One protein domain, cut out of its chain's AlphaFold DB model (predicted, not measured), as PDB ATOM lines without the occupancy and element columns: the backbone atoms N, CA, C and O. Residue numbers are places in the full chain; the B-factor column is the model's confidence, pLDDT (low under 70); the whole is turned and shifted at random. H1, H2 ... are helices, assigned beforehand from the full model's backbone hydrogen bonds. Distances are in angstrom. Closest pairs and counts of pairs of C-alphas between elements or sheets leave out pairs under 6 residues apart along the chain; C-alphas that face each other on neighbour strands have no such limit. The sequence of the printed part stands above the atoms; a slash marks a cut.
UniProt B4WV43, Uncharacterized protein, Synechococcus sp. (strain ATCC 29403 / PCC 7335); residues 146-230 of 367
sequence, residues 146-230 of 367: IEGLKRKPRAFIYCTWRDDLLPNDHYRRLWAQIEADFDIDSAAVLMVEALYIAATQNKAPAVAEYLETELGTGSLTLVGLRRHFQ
ATOM      1  N   ILE A 146      30.328  33.087  18.556       93.19
ATOM      2  CA  ILE A 146      30.548  33.378  17.139       93.19
ATOM      3  C   ILE A 146      32.019  33.359  16.712       93.19
ATOM      4  O   ILE A 146      32.338  32.866  15.635       93.19
ATOM      5  N   GLU A 147      32.940  33.797  17.574       90.88
ATOM      6  CA  GLU A 147      34.380  33.745  17.283       90.88
ATOM      7  C   GLU A 147      34.880  32.296  17.129       90.88
ATOM      8  O   GLU A 147      35.719  31.995  16.279       90.88
ATOM      9  N   GLY A 148      34.336  31.374  17.930       90.31
ATOM     10  CA  GLY A 148      34.627  29.947  17.817       90.31
ATOM     11  C   GLY A 148      34.016  29.335  16.556       90.31
ATOM     12  O   GLY A 148      34.689  28.571  15.863       90.31
ATOM     13  N   LEU A 149      32.774  29.710  16.233       91.88
ATOM     14  CA  LEU A 149      32.073  29.237  15.035       91.88
ATOM     15  C   LEU A 149      32.735  29.723  13.749       91.88
ATOM     16  O   LEU A 149      32.850  28.945  12.814       91.88
ATOM     17  N   LYS A 150      33.269  30.947  13.712       92.12
ATOM     18  CA  LYS A 150      33.999  31.461  12.542       92.12
ATOM     19  C   LYS A 150      35.188  30.581  12.152       92.12
ATOM     20  O   LYS A 150      35.445  30.375  10.973       92.12
ATOM     21  N   ARG A 151      35.906  30.026  13.138       91.56
ATOM     22  CA  ARG A 151      37.025  29.099  12.884       91.56
ATOM     23  C   ARG A 151      36.554  27.736  12.362       91.56
ATOM     24  O   ARG A 151      37.338  27.030  11.737       91.56
ATOM     25  N   LYS A 152      35.315  27.337  12.669       92.88
ATOM     26  CA  LYS A 152      34.724  26.037  12.311       92.88
ATOM     27  C   LYS A 152      33.249  26.211  11.918       92.88
ATOM     28  O   LYS A 152      32.374  25.799  12.683       92.88
ATOM     29  N   PRO A 153      32.962  26.794  10.740       92.56
ATOM     30  CA  PRO A 153      31.607  27.199  10.354       92.56
ATOM     31  C   PRO A 153      30.648  26.011  10.261       92.56
ATOM     32  O   PRO A 153      29.495  26.117  10.666       92.56
ATOM     33  N   ARG A 154      31.151  24.830   9.880       92.88
ATOM     34  CA  ARG A 154      30.360  23.588   9.819       92.88
ATOM     35  C   ARG A 154      29.735  23.178  11.160       92.88
ATOM     36  O   ARG A 154      28.737  22.469  11.184       92.88
ATOM     37  N   ALA A 155      30.277  23.644  12.291       91.88
ATOM     38  CA  ALA A 155      29.696  23.375  13.609       91.88
ATOM     39  C   ALA A 155      28.333  24.061  13.820       91.88
ATOM     40  O   ALA A 155      27.576  23.637  14.690       91.88
ATOM     41  N   PHE A 156      28.018  25.099  13.040       93.25
ATOM     42  CA  PHE A 156      26.719  25.769  13.078       93.25
ATOM     43  C   PHE A 156      25.584  24.850  12.599       93.25
ATOM     44  O   PHE A 156      24.522  24.829  13.217       93.25
ATOM     45  N   ILE A 157      25.838  24.041  11.563       91.19
ATOM     46  CA  ILE A 157      24.851  23.147  10.936       91.19
ATOM     47  C   ILE A 157      24.319  22.128  11.951       91.19
ATOM     48  O   ILE A 157      23.115  21.980  12.122       91.19
ATOM     49  N   TYR A 158      25.224  21.471  12.680       90.19
ATOM     50  CA  TYR A 158      24.892  20.399  13.627       90.19
ATOM     51  C   TYR A 158      24.659  20.895  15.064       90.19
ATOM     52  O   TYR A 158      24.704  20.116  16.020       90.19
ATOM     53  N   CYS A 159      24.450  22.199  15.255       90.50
ATOM     54  CA  CYS A 159      24.219  22.757  16.579       90.50
ATOM     55  C   CYS A 159      22.793  22.440  17.060       90.50
ATOM     56  O   CYS A 159      21.810  22.884  16.477       90.50
ATOM     57  N   THR A 160      22.657  21.735  18.188       89.81
ATOM     58  CA  THR A 160      21.343  21.360  18.765       89.81
ATOM     59  C   THR A 160      20.495  22.547  19.236       89.81
ATOM     60  O   THR A 160      19.316  22.398  19.564       89.81
ATOM     61  N   TRP A 161      21.106  23.723  19.319       89.50
ATOM     62  CA  TRP A 161      20.490  24.991  19.686       89.50
ATOM     63  C   TRP A 161      20.778  26.070  18.629       89.50
ATOM     64  O   TRP A 161      20.901  27.249  18.947       89.50
ATOM     65  N   ARG A 162      20.887  25.656  17.356       92.00
ATOM     66  CA  ARG A 162      21.072  26.539  16.192       92.00
ATOM     67  C   ARG A 162      20.029  27.655  16.145       92.00
ATOM     68  O   ARG A 162      20.394  28.820  16.033       92.00
ATOM     69  N   ASP A 163      18.756  27.311  16.304       89.44
ATOM     70  CA  ASP A 163      17.657  28.278  16.184       89.44
ATOM     71  C   ASP A 163      17.663  29.315  17.317       89.44
ATOM     72  O   ASP A 163      17.263  30.462  17.107       89.44
ATOM     73  N   ASP A 164      18.177  28.925  18.491       89.88
ATOM     74  CA  ASP A 164      18.387  29.794  19.654       89.88
ATOM     75  C   ASP A 164      19.630  30.702  19.486       89.88
ATOM     76  O   ASP A 164      19.760  31.714  20.176       89.88
ATOM     77  N   LEU A 165      20.572  30.344  18.599       91.38
ATOM     78  CA  LEU A 165      21.719  31.189  18.247       91.38
ATOM     79  C   LEU A 165      21.274  32.370  17.374       91.38
ATOM     80  O   LEU A 165      21.864  33.447  17.443       91.38
ATOM     81  N   LEU A 166      20.246  32.184  16.547       91.88
ATOM     82  CA  LEU A 166      19.750  33.230  15.664       91.88
ATOM     83  C   LEU A 166      18.977  34.277  16.489       91.88
ATOM     84  O   LEU A 166      17.986  33.938  17.139       91.88
ATOM     85  N   PRO A 167      19.417  35.551  16.490       86.19
ATOM     86  CA  PRO A 167      18.934  36.534  17.455       86.19
ATOM     87  C   PRO A 167      17.457  36.892  17.281       86.19
ATOM     88  O   PRO A 167      16.764  37.088  18.273       86.19
ATOM     89  N   ASN A 168      16.976  36.945  16.036       89.50
ATOM     90  CA  ASN A 168      15.616  37.351  15.688       89.50
ATOM     91  C   ASN A 168      14.971  36.330  14.740       89.50
ATOM     92  O   ASN A 168      15.675  35.634  14.003       89.50
ATOM     93  N   ASP A 169      13.636  36.318  14.668       89.88
ATOM     94  CA  ASP A 169      12.892  35.525  13.671       89.88
ATOM     95  C   ASP A 169      13.283  35.868  12.235       89.88
ATOM     96  O   ASP A 169      13.296  35.007  11.361       89.88
ATOM     97  N   HIS A 170      13.665  37.120  11.999       91.56
ATOM     98  CA  HIS A 170      14.150  37.563  10.704       91.56
ATOM     99  C   HIS A 170      15.422  36.805  10.276       91.56
ATOM    100  O   HIS A 170      15.470  36.266   9.176       91.56
ATOM    101  N   TYR A 171      16.386  36.606  11.184       92.38
ATOM    102  CA  TYR A 171      17.568  35.773  10.916       92.38
ATOM    103  C   TYR A 171      17.218  34.293  10.694       92.38
ATOM    104  O   TYR A 171      17.882  33.630   9.903       92.38
ATOM    105  N   ARG A 172      16.174  33.774  11.358       93.31
ATOM    106  CA  ARG A 172      15.671  32.407  11.118       93.31
ATOM    107  C   ARG A 172      15.124  32.241   9.702       93.31
ATOM    108  O   ARG A 172      15.414  31.237   9.060       93.31
ATOM    109  N   ARG A 173      14.381  33.231   9.201       93.62
ATOM    110  CA  ARG A 173      13.866  33.231   7.822       93.62
ATOM    111  C   ARG A 173      14.993  33.342   6.798       93.62
ATOM    112  O   ARG A 173      15.021  32.553   5.863       93.62
ATOM    113  N   LEU A 174      15.945  34.251   7.023       93.75
ATOM    114  CA  LEU A 174      17.121  34.401   6.162       93.75
ATOM    115  C   LEU A 174      17.942  33.110   6.100       93.75
ATOM    116  O   LEU A 174      18.368  32.708   5.026       93.75
ATOM    117  N   TRP A 175      18.129  32.426   7.234       94.62
ATOM    118  CA  TRP A 175      18.787  31.120   7.246       94.62
ATOM    119  C   TRP A 175      18.059  30.098   6.369       94.62
ATOM    120  O   TRP A 175      18.707  29.444   5.562       94.62
ATOM    121  N   ALA A 176      16.734  29.986   6.495       93.44
ATOM    122  CA  ALA A 176      15.952  29.038   5.705       93.44
ATOM    123  C   ALA A 176      16.030  29.314   4.191       93.44
ATOM    124  O   ALA A 176      16.048  28.373   3.407       93.44
ATOM    125  N   GLN A 177      16.108  30.586   3.786       93.38
ATOM    126  CA  GLN A 177      16.313  30.977   2.384       93.38
ATOM    127  C   GLN A 177      17.725  30.621   1.903       93.38
ATOM    128  O   GLN A 177      17.884  29.940   0.898       93.38
ATOM    129  N   ILE A 178      18.757  30.982   2.673       92.88
ATOM    130  CA  ILE A 178      20.154  30.678   2.329       92.88
ATOM    131  C   ILE A 178      20.396  29.158   2.258       92.88
ATOM    132  O   ILE A 178      21.151  28.701   1.408       92.88
ATOM    133  N   GLU A 179      19.764  28.373   3.135       93.44
ATOM    134  CA  GLU A 179      19.839  26.904   3.128       93.44
ATOM    135  C   GLU A 179      19.176  26.283   1.883       93.44
ATOM    136  O   GLU A 179      19.568  25.192   1.481       93.44
ATOM    137  N   ALA A 180      18.207  26.965   1.262       92.19
ATOM    138  CA  ALA A 180      17.557  26.515   0.031       92.19
ATOM    139  C   ALA A 180      18.340  26.902  -1.237       92.19
ATOM    140  O   ALA A 180      18.397  26.116  -2.182       92.19
ATOM    141  N   ASP A 181      18.952  28.090  -1.246       89.62
ATOM    142  CA  ASP A 181      19.598  28.656  -2.436       89.62
ATOM    143  C   ASP A 181      21.074  28.235  -2.593       89.62
ATOM    144  O   ASP A 181      21.616  28.253  -3.700       89.62
ATOM    145  N   PHE A 182      21.745  27.857  -1.497       91.31
ATOM    146  CA  PHE A 182      23.179  27.549  -1.473       91.31
ATOM    147  C   PHE A 182      23.472  26.134  -0.968       91.31
ATOM    148  O   PHE A 182      22.695  25.527  -0.236       91.31
ATOM    149  N   ASP A 183      24.668  25.630  -1.290       93.62
ATOM    150  CA  ASP A 183      25.201  24.430  -0.642       93.62
ATOM    151  C   ASP A 183      25.337  24.632   0.878       93.62
ATOM    152  O   ASP A 183      25.707  25.712   1.349       93.62
ATOM    153  N   ILE A 184      25.095  23.569   1.646       92.19
ATOM    154  CA  ILE A 184      24.978  23.599   3.110       92.19
ATOM    155  C   ILE A 184      26.251  24.164   3.763       92.19
ATOM    156  O   ILE A 184      26.176  24.959   4.709       92.19
ATOM    157  N   ASP A 185      27.433  23.786   3.263       93.00
ATOM    158  CA  ASP A 185      28.699  24.266   3.817       93.00
ATOM    159  C   ASP A 185      28.913  25.758   3.494       93.00
ATOM    160  O   ASP A 185      29.344  26.524   4.361       93.00
ATOM    161  N   SER A 186      28.544  26.199   2.287       92.44
ATOM    162  CA  SER A 186      28.630  27.608   1.870       92.44
ATOM    163  C   SER A 186      27.637  28.496   2.629       92.44
ATOM    164  O   SER A 186      28.012  29.560   3.129       92.44
ATOM    165  N   ALA A 187      26.401  28.019   2.801       93.81
ATOM    166  CA  ALA A 187      25.358  28.643   3.606       93.81
ATOM    167  C   ALA A 187      25.830  28.877   5.048       93.81
ATOM    168  O   ALA A 187      25.712  29.982   5.587       93.81
ATOM    169  N   ALA A 188      26.430  27.855   5.668       93.88
ATOM    170  CA  ALA A 188      26.941  27.949   7.031       93.88
ATOM    171  C   ALA A 188      28.043  29.008   7.165       93.88
ATOM    172  O   ALA A 188      28.046  29.774   8.130       93.88
ATOM    173  N   VAL A 189      28.966  29.089   6.200       94.62
ATOM    174  CA  VAL A 189      30.022  30.113   6.204       94.62
ATOM    175  C   VAL A 189      29.416  31.512   6.070       94.62
ATOM    176  O   VAL A 189      29.791  32.401   6.836       94.62
ATOM    177  N   LEU A 190      28.468  31.707   5.148       93.94
ATOM    178  CA  LEU A 190      27.777  32.985   4.944       93.94
ATOM    179  C   LEU A 190      27.057  33.450   6.213       93.94
ATOM    180  O   LEU A 190      27.278  34.572   6.672       93.94
ATOM    181  N   MET A 191      26.253  32.573   6.819       94.62
ATOM    182  CA  MET A 191      25.492  32.896   8.027       94.62
ATOM    183  C   MET A 191      26.409  33.200   9.215       94.62
ATOM    184  O   MET A 191      26.200  34.172   9.944       94.62
ATOM    185  N   VAL A 192      27.466  32.407   9.410       94.94
ATOM    186  CA  VAL A 192      28.432  32.631  10.493       94.94
ATOM    187  C   VAL A 192      29.211  33.933  10.287       94.94
ATOM    188  O   VAL A 192      29.434  34.661  11.253       94.94
ATOM    189  N   GLU A 193      29.597  34.279   9.057       93.19
ATOM    190  CA  GLU A 193      30.240  35.570   8.777       93.19
ATOM    191  C   GLU A 193      29.290  36.750   9.000       93.19
ATOM    192  O   GLU A 193      29.686  37.739   9.617       93.19
ATOM    193  N   ALA A 194      28.026  36.637   8.591       93.12
ATOM    194  CA  ALA A 194      27.018  37.660   8.852       93.12
ATOM    195  C   ALA A 194      26.823  37.891  10.360       93.12
ATOM    196  O   ALA A 194      26.914  39.020  10.848       93.12
ATOM    197  N   LEU A 195      26.655  36.814  11.133       93.56
ATOM    198  CA  LEU A 195      26.556  36.887  12.592       93.56
ATOM    199  C   LEU A 195      27.841  37.435  13.234       93.56
ATOM    200  O   LEU A 195      27.775  38.148  14.238       93.56
ATOM    201  N   TYR A 196      29.013  37.137  12.667       93.69
ATOM    202  CA  TYR A 196      30.290  37.676  13.133       93.69
ATOM    203  C   TYR A 196      30.386  39.191  12.908       93.69
ATOM    204  O   TYR A 196      30.792  39.917  13.820       93.69
ATOM    205  N   ILE A 197      29.970  39.684  11.738       91.81
ATOM    206  CA  ILE A 197      29.862  41.122  11.456       91.81
ATOM    207  C   ILE A 197      28.891  41.773  12.438       91.81
ATOM    208  O   ILE A 197      29.239  42.770  13.074       91.81
ATOM    209  N   ALA A 198      27.708  41.181  12.613       92.00
ATOM    210  CA  ALA A 198      26.683  41.683  13.521       92.00
ATOM    211  C   ALA A 198      27.204  41.800  14.964       92.00
ATOM    212  O   ALA A 198      26.972  42.815  15.625       92.00
ATOM    213  N   ALA A 199      27.958  40.801  15.435       91.81
ATOM    214  CA  ALA A 199      28.571  40.809  16.760       91.81
ATOM    215  C   ALA A 199      29.699  41.842  16.891       91.81
ATOM    216  O   ALA A 199      29.787  42.511  17.920       91.81
ATOM    217  N   THR A 200      30.546  41.981  15.867       89.75
ATOM    218  CA  THR A 200      31.731  42.857  15.897       89.75
ATOM    219  C   THR A 200      31.353  44.333  15.775       89.75
ATOM    220  O   THR A 200      31.913  45.175  16.469       89.75
ATOM    221  N   GLN A 201      30.389  44.656  14.910       86.75
ATOM    222  CA  GLN A 201      30.000  46.038  14.608       86.75
ATOM    223  C   GLN A 201      28.761  46.502  15.377       86.75
ATOM    224  O   GLN A 201      28.377  47.661  15.260       86.75
ATOM    225  N   ASN A 202      28.110  45.615  16.138       85.75
ATOM    226  CA  ASN A 202      26.825  45.866  16.799       85.75
ATOM    227  C   ASN A 202      25.704  46.333  15.850       85.75
ATOM    228  O   ASN A 202      24.739  46.959  16.280       85.75
ATOM    229  N   LYS A 203      25.793  45.979  14.563       86.25
ATOM    230  CA  LYS A 203      24.833  46.339  13.510       86.25
ATOM    231  C   LYS A 203      24.001  45.135  13.064       86.25
ATOM    232  O   LYS A 203      23.881  44.851  11.879       86.25
ATOM    233  N   ALA A 204      23.429  44.413  14.027       88.31
ATOM    234  CA  ALA A 204      22.588  43.249  13.748       88.31
ATOM    235  C   ALA A 204      21.404  43.517  12.787       88.31
ATOM    236  O   ALA A 204      21.204  42.673  11.918       88.31
ATOM    237  N   PRO A 205      20.639  44.629  12.879       89.81
ATOM    238  CA  PRO A 205      19.538  44.871  11.939       89.81
ATOM    239  C   PRO A 205      20.038  45.178  10.522       89.81
ATOM    240  O   PRO A 205      19.604  44.526   9.583       89.81
ATOM    241  N   ALA A 206      21.038  46.053  10.375       89.75
ATOM    242  CA  ALA A 206      21.569  46.433   9.062       89.75
ATOM    243  C   ALA A 206      22.176  45.248   8.289       89.75
ATOM    244  O   ALA A 206      22.065  45.177   7.071       89.75
ATOM    245  N   VAL A 207      22.819  44.301   8.985       91.56
ATOM    246  CA  VAL A 207      23.307  43.061   8.354       91.56
ATOM    247  C   VAL A 207      22.148  42.216   7.834       91.56
ATOM    248  O   VAL A 207      22.269  41.618   6.772       91.56
ATOM    249  N   ALA A 208      21.037  42.167   8.562       91.56
ATOM    250  CA  ALA A 208      19.889  41.368   8.168       91.56
ATOM    251  C   ALA A 208      19.154  41.980   6.965       91.56
ATOM    252  O   ALA A 208      18.880  41.265   6.009       91.56
ATOM    253  N   GLU A 209      18.960  43.302   6.964       92.19
ATOM    254  CA  GLU A 209      18.423  44.050   5.817       92.19
ATOM    255  C   GLU A 209      19.293  43.846   4.570       92.19
ATOM    256  O   GLU A 209      18.783  43.542   3.496       92.19
ATOM    257  N   TYR A 210      20.621  43.927   4.715       92.06
ATOM    258  CA  TYR A 210      21.543  43.656   3.612       92.06
ATOM    259  C   TYR A 210      21.368  42.234   3.057       92.06
ATOM    260  O   TYR A 210      21.222  42.060   1.850       92.06
ATOM    261  N   LEU A 211      21.330  41.220   3.930       92.00
ATOM    262  CA  LEU A 211      21.096  39.837   3.511       92.00
ATOM    263  C   LEU A 211      19.760  39.675   2.777       92.00
ATOM    264  O   LEU A 211      19.724  39.006   1.753       92.00
ATOM    265  N   GLU A 212      18.687  40.294   3.270       93.06
ATOM    266  CA  GLU A 212      17.368  40.246   2.631       93.06
ATOM    267  C   GLU A 212      17.399  40.862   1.228       93.06
ATOM    268  O   GLU A 212      16.919  40.250   0.273       93.06
ATOM    269  N   THR A 213      18.018  42.037   1.078       92.12
ATOM    270  CA  THR A 213      18.127  42.706  -0.227       92.12
ATOM    271  C   THR A 213      18.932  41.891  -1.237       92.12
ATOM    272  O   THR A 213      18.504  41.739  -2.378       92.12
ATOM    273  N   GLU A 214      20.060  41.316  -0.821       91.69
ATOM    274  CA  GLU A 214      20.948  40.544  -1.698       91.69
ATOM    275  C   GLU A 214      20.396  39.157  -2.048       91.69
ATOM    276  O   GLU A 214      20.684  38.627  -3.123       91.69
ATOM    277  N   LEU A 215      19.596  38.559  -1.160       91.12
ATOM    278  CA  LEU A 215      18.841  37.345  -1.473       91.12
ATOM    279  C   LEU A 215      17.728  37.642  -2.477       91.12
ATOM    280  O   LEU A 215      17.553  36.887  -3.427       91.12
ATOM    281  N   GLY A 216      17.035  38.778  -2.335       89.62
ATOM    282  CA  GLY A 216      16.023  39.218  -3.299       89.62
ATOM    283  C   GLY A 216      16.582  39.484  -4.703       89.62
ATOM    284  O   GLY A 216      15.893  39.242  -5.691       89.62
ATOM    285  N   THR A 217      17.832  39.947  -4.810       89.56
ATOM    286  CA  THR A 217      18.524  40.174  -6.093       89.56
ATOM    287  C   THR A 217      19.321  38.964  -6.592       89.56
ATOM    288  O   THR A 217      19.879  39.019  -7.690       89.56
ATOM    289  N   GLY A 218      19.426  37.887  -5.803       86.94
ATOM    290  CA  GLY A 218      20.223  36.697  -6.123       86.94
ATOM    291  C   GLY A 218      21.736  36.945  -6.215       86.94
ATOM    292  O   GLY A 218      22.458  36.131  -6.786       86.94
ATOM    293  N   SER A 219      22.232  38.070  -5.687       87.62
ATOM    294  CA  SER A 219      23.638  38.500  -5.799       87.62
ATOM    295  C   SER A 219      24.450  38.287  -4.515       87.62
ATOM    296  O   SER A 219      25.617  38.693  -4.430       87.62
ATOM    297  N   LEU A 220      23.866  37.607  -3.519       89.12
ATOM    298  CA  LEU A 220      24.503  37.369  -2.229       89.12
ATOM    299  C   LEU A 220      25.826  36.605  -2.384       89.12
ATOM    300  O   LEU A 220      25.873  35.418  -2.703       89.12
ATOM    301  N   THR A 221      26.926  37.284  -2.063       89.81
ATOM    302  CA  THR A 221      28.263  36.687  -2.016       89.81
ATOM    303  C   THR A 221      28.977  37.036  -0.718       89.81
ATOM    304  O   THR A 221      28.841  38.129  -0.165       89.81
ATOM    305  N   LEU A 222      29.826  36.121  -0.248       87.25
ATOM    306  CA  LEU A 222      30.626  36.322   0.962       87.25
ATOM    307  C   LEU A 222      31.567  37.530   0.842       87.25
ATOM    308  O   LEU A 222      31.798  38.258   1.809       87.25
ATOM    309  N   VAL A 223      32.117  37.746  -0.355       87.38
ATOM    310  CA  VAL A 223      32.990  38.888  -0.653       87.38
ATOM    311  C   VAL A 223      32.190  40.189  -0.652       87.38
ATOM    312  O   VAL A 223      32.658  41.163  -0.065       87.38
ATOM    313  N   GLY A 224      30.988  40.196  -1.244       87.06
ATOM    314  CA  GLY A 224      30.068  41.337  -1.217       87.06
ATOM    315  C   GLY A 224      29.720  41.746   0.211       87.06
ATOM    316  O   GLY A 224      29.962  42.886   0.597       87.06
ATOM    317  N   LEU A 225      29.328  40.779   1.040       88.25
ATOM    318  CA  LEU A 225      29.025  40.977   2.457       88.25
ATOM    319  C   LEU A 225      30.215  41.557   3.243       88.25
ATOM    320  O   LEU A 225      30.073  42.548   3.960       88.25
ATOM    321  N   ARG A 226      31.422  41.002   3.077       87.69
ATOM    322  CA  ARG A 226      32.627  41.538   3.738       87.69
ATOM    323  C   ARG A 226      33.012  42.931   3.244       87.69
ATOM    324  O   ARG A 226      33.517  43.720   4.043       87.69
ATOM    325  N   ARG A 227      32.809  43.221   1.954       86.75
ATOM    326  CA  ARG A 227      33.095  44.524   1.337       86.75
ATOM    327  C   ARG A 227      32.097  45.581   1.797       86.75
ATOM    328  O   ARG A 227      32.528  46.661   2.179       86.75
ATOM    329  N   HIS A 228      30.806  45.258   1.818       85.62
ATOM    330  CA  HIS A 228      29.745  46.154   2.274       85.62
ATOM    331  C   HIS A 228      29.968  46.578   3.729       85.62
ATOM    332  O   HIS A 228      29.930  47.759   4.061       85.62
ATOM    333  N   PHE A 229      30.314  45.618   4.588       84.06
ATOM    334  CA  PHE A 229      30.606  45.886   5.994       84.06
ATOM    335  C   PHE A 229      32.084  46.179   6.280       84.06
ATOM    336  O   PHE A 229      32.458  46.233   7.449       84.06
ATOM    337  N   GLN A 230      32.920  46.363   5.249       73.62
ATOM    338  CA  GLN A 230      34.359  46.663   5.320       73.62
ATOM    339  C   GLN A 230      35.067  46.036   6.532       73.62
ATOM    340  O   GLN A 230      35.742  46.708   7.309       73.62
TER     341      GLN A 230
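This is residues 146 to 230 of the 367 residues of an uncharacterized protein of Synechococcus sp. (strain ATCC 29403 / PCC 7335) (UniProt B4WV43). A long helix, H5, runs through the middle of a rounded, helix-only body, and with H4 and H6 it makes a loosely aligned three-helix up-and-down bundle whose centres form a triangle. The short helices H1 and H2 pack on H5 on the side away from H6, H3 lies near the first part of H4, and H7 runs along another side of H5. The printed part has 85 residues with seven named helices, H1 to H7 in chain order, and no named strand; the class is all helix. It is compact, with a radius of gyration of the C-alphas of 11.6 A and spans of 31 by 27 by 23 A.

H1, residues 146 to 151, touches the hub H5, residues 184 to 201, at a steep tilt of 45 degrees, opposite ways; the closest C-alphas are those of Ile 146 and Tyr 196, 5.9 A apart. H2, residues 153 to 156, touches H5 at its residues 185 to 192 alone, closest at the C-alphas of Pro 153 and Val 189, 5.3 A. H3, residues 162 to 165, is close to but not clearly touching H4, residues 169 to 181; the closest C-alphas are those of Asp 163 and Arg 172, 6.8 A. H4 and H5 form a helical hairpin and touch through residues 175 to 179 and 187 to 191 alone, closest at the C-alphas of Ile 178 and Ala 187, 5.7 A, at a shallow tilt of 33 degrees, only just short of steep, opposite ways. H5 and H6, residues 204 to 216, form another helical hairpin at a tilt of 36 degrees, only just steep, opposite ways; the closest C-alphas are those of Ala 198 and Ala 204, 4.4 A. H4, H5 and H6 are an up-and-down bundle, each running against the one before it. H4 and H6 touch at the C-alphas of Tyr 171 and Ala 208, their closest, 6.7 A. H7, residues 222 to 228, only just touches H5, with 3 pairs of C-alphas within 8 A, the closest those of Leu 190 and Leu 222 at 5.9 A; H6 and H7 are near each other. Every O i to N i+4 pair is within hydrogen-bond range in H4, H5, H6 and H7, in H1 1 of 2 is, and H2 and H3 are too short for such a pair.

H1 begins at C-alpha 146 (30.548, 33.378, 17.139). H4 measures 18.8 A from first to last C-alpha, H5 25.7 A, from C-alpha 184 (24.978, 23.599, 3.110), and H6 18.7 A. H7 ends at C-alpha 228 (29.745, 46.154, 2.274).

The C-alphas of Thr 160 and Gln 230, 31.5 A apart, are the two farthest apart. The printed part has no cut, and its six links between helices are tight. The mean pLDDT of the printed part is 90.8, and no printed residue is under 70.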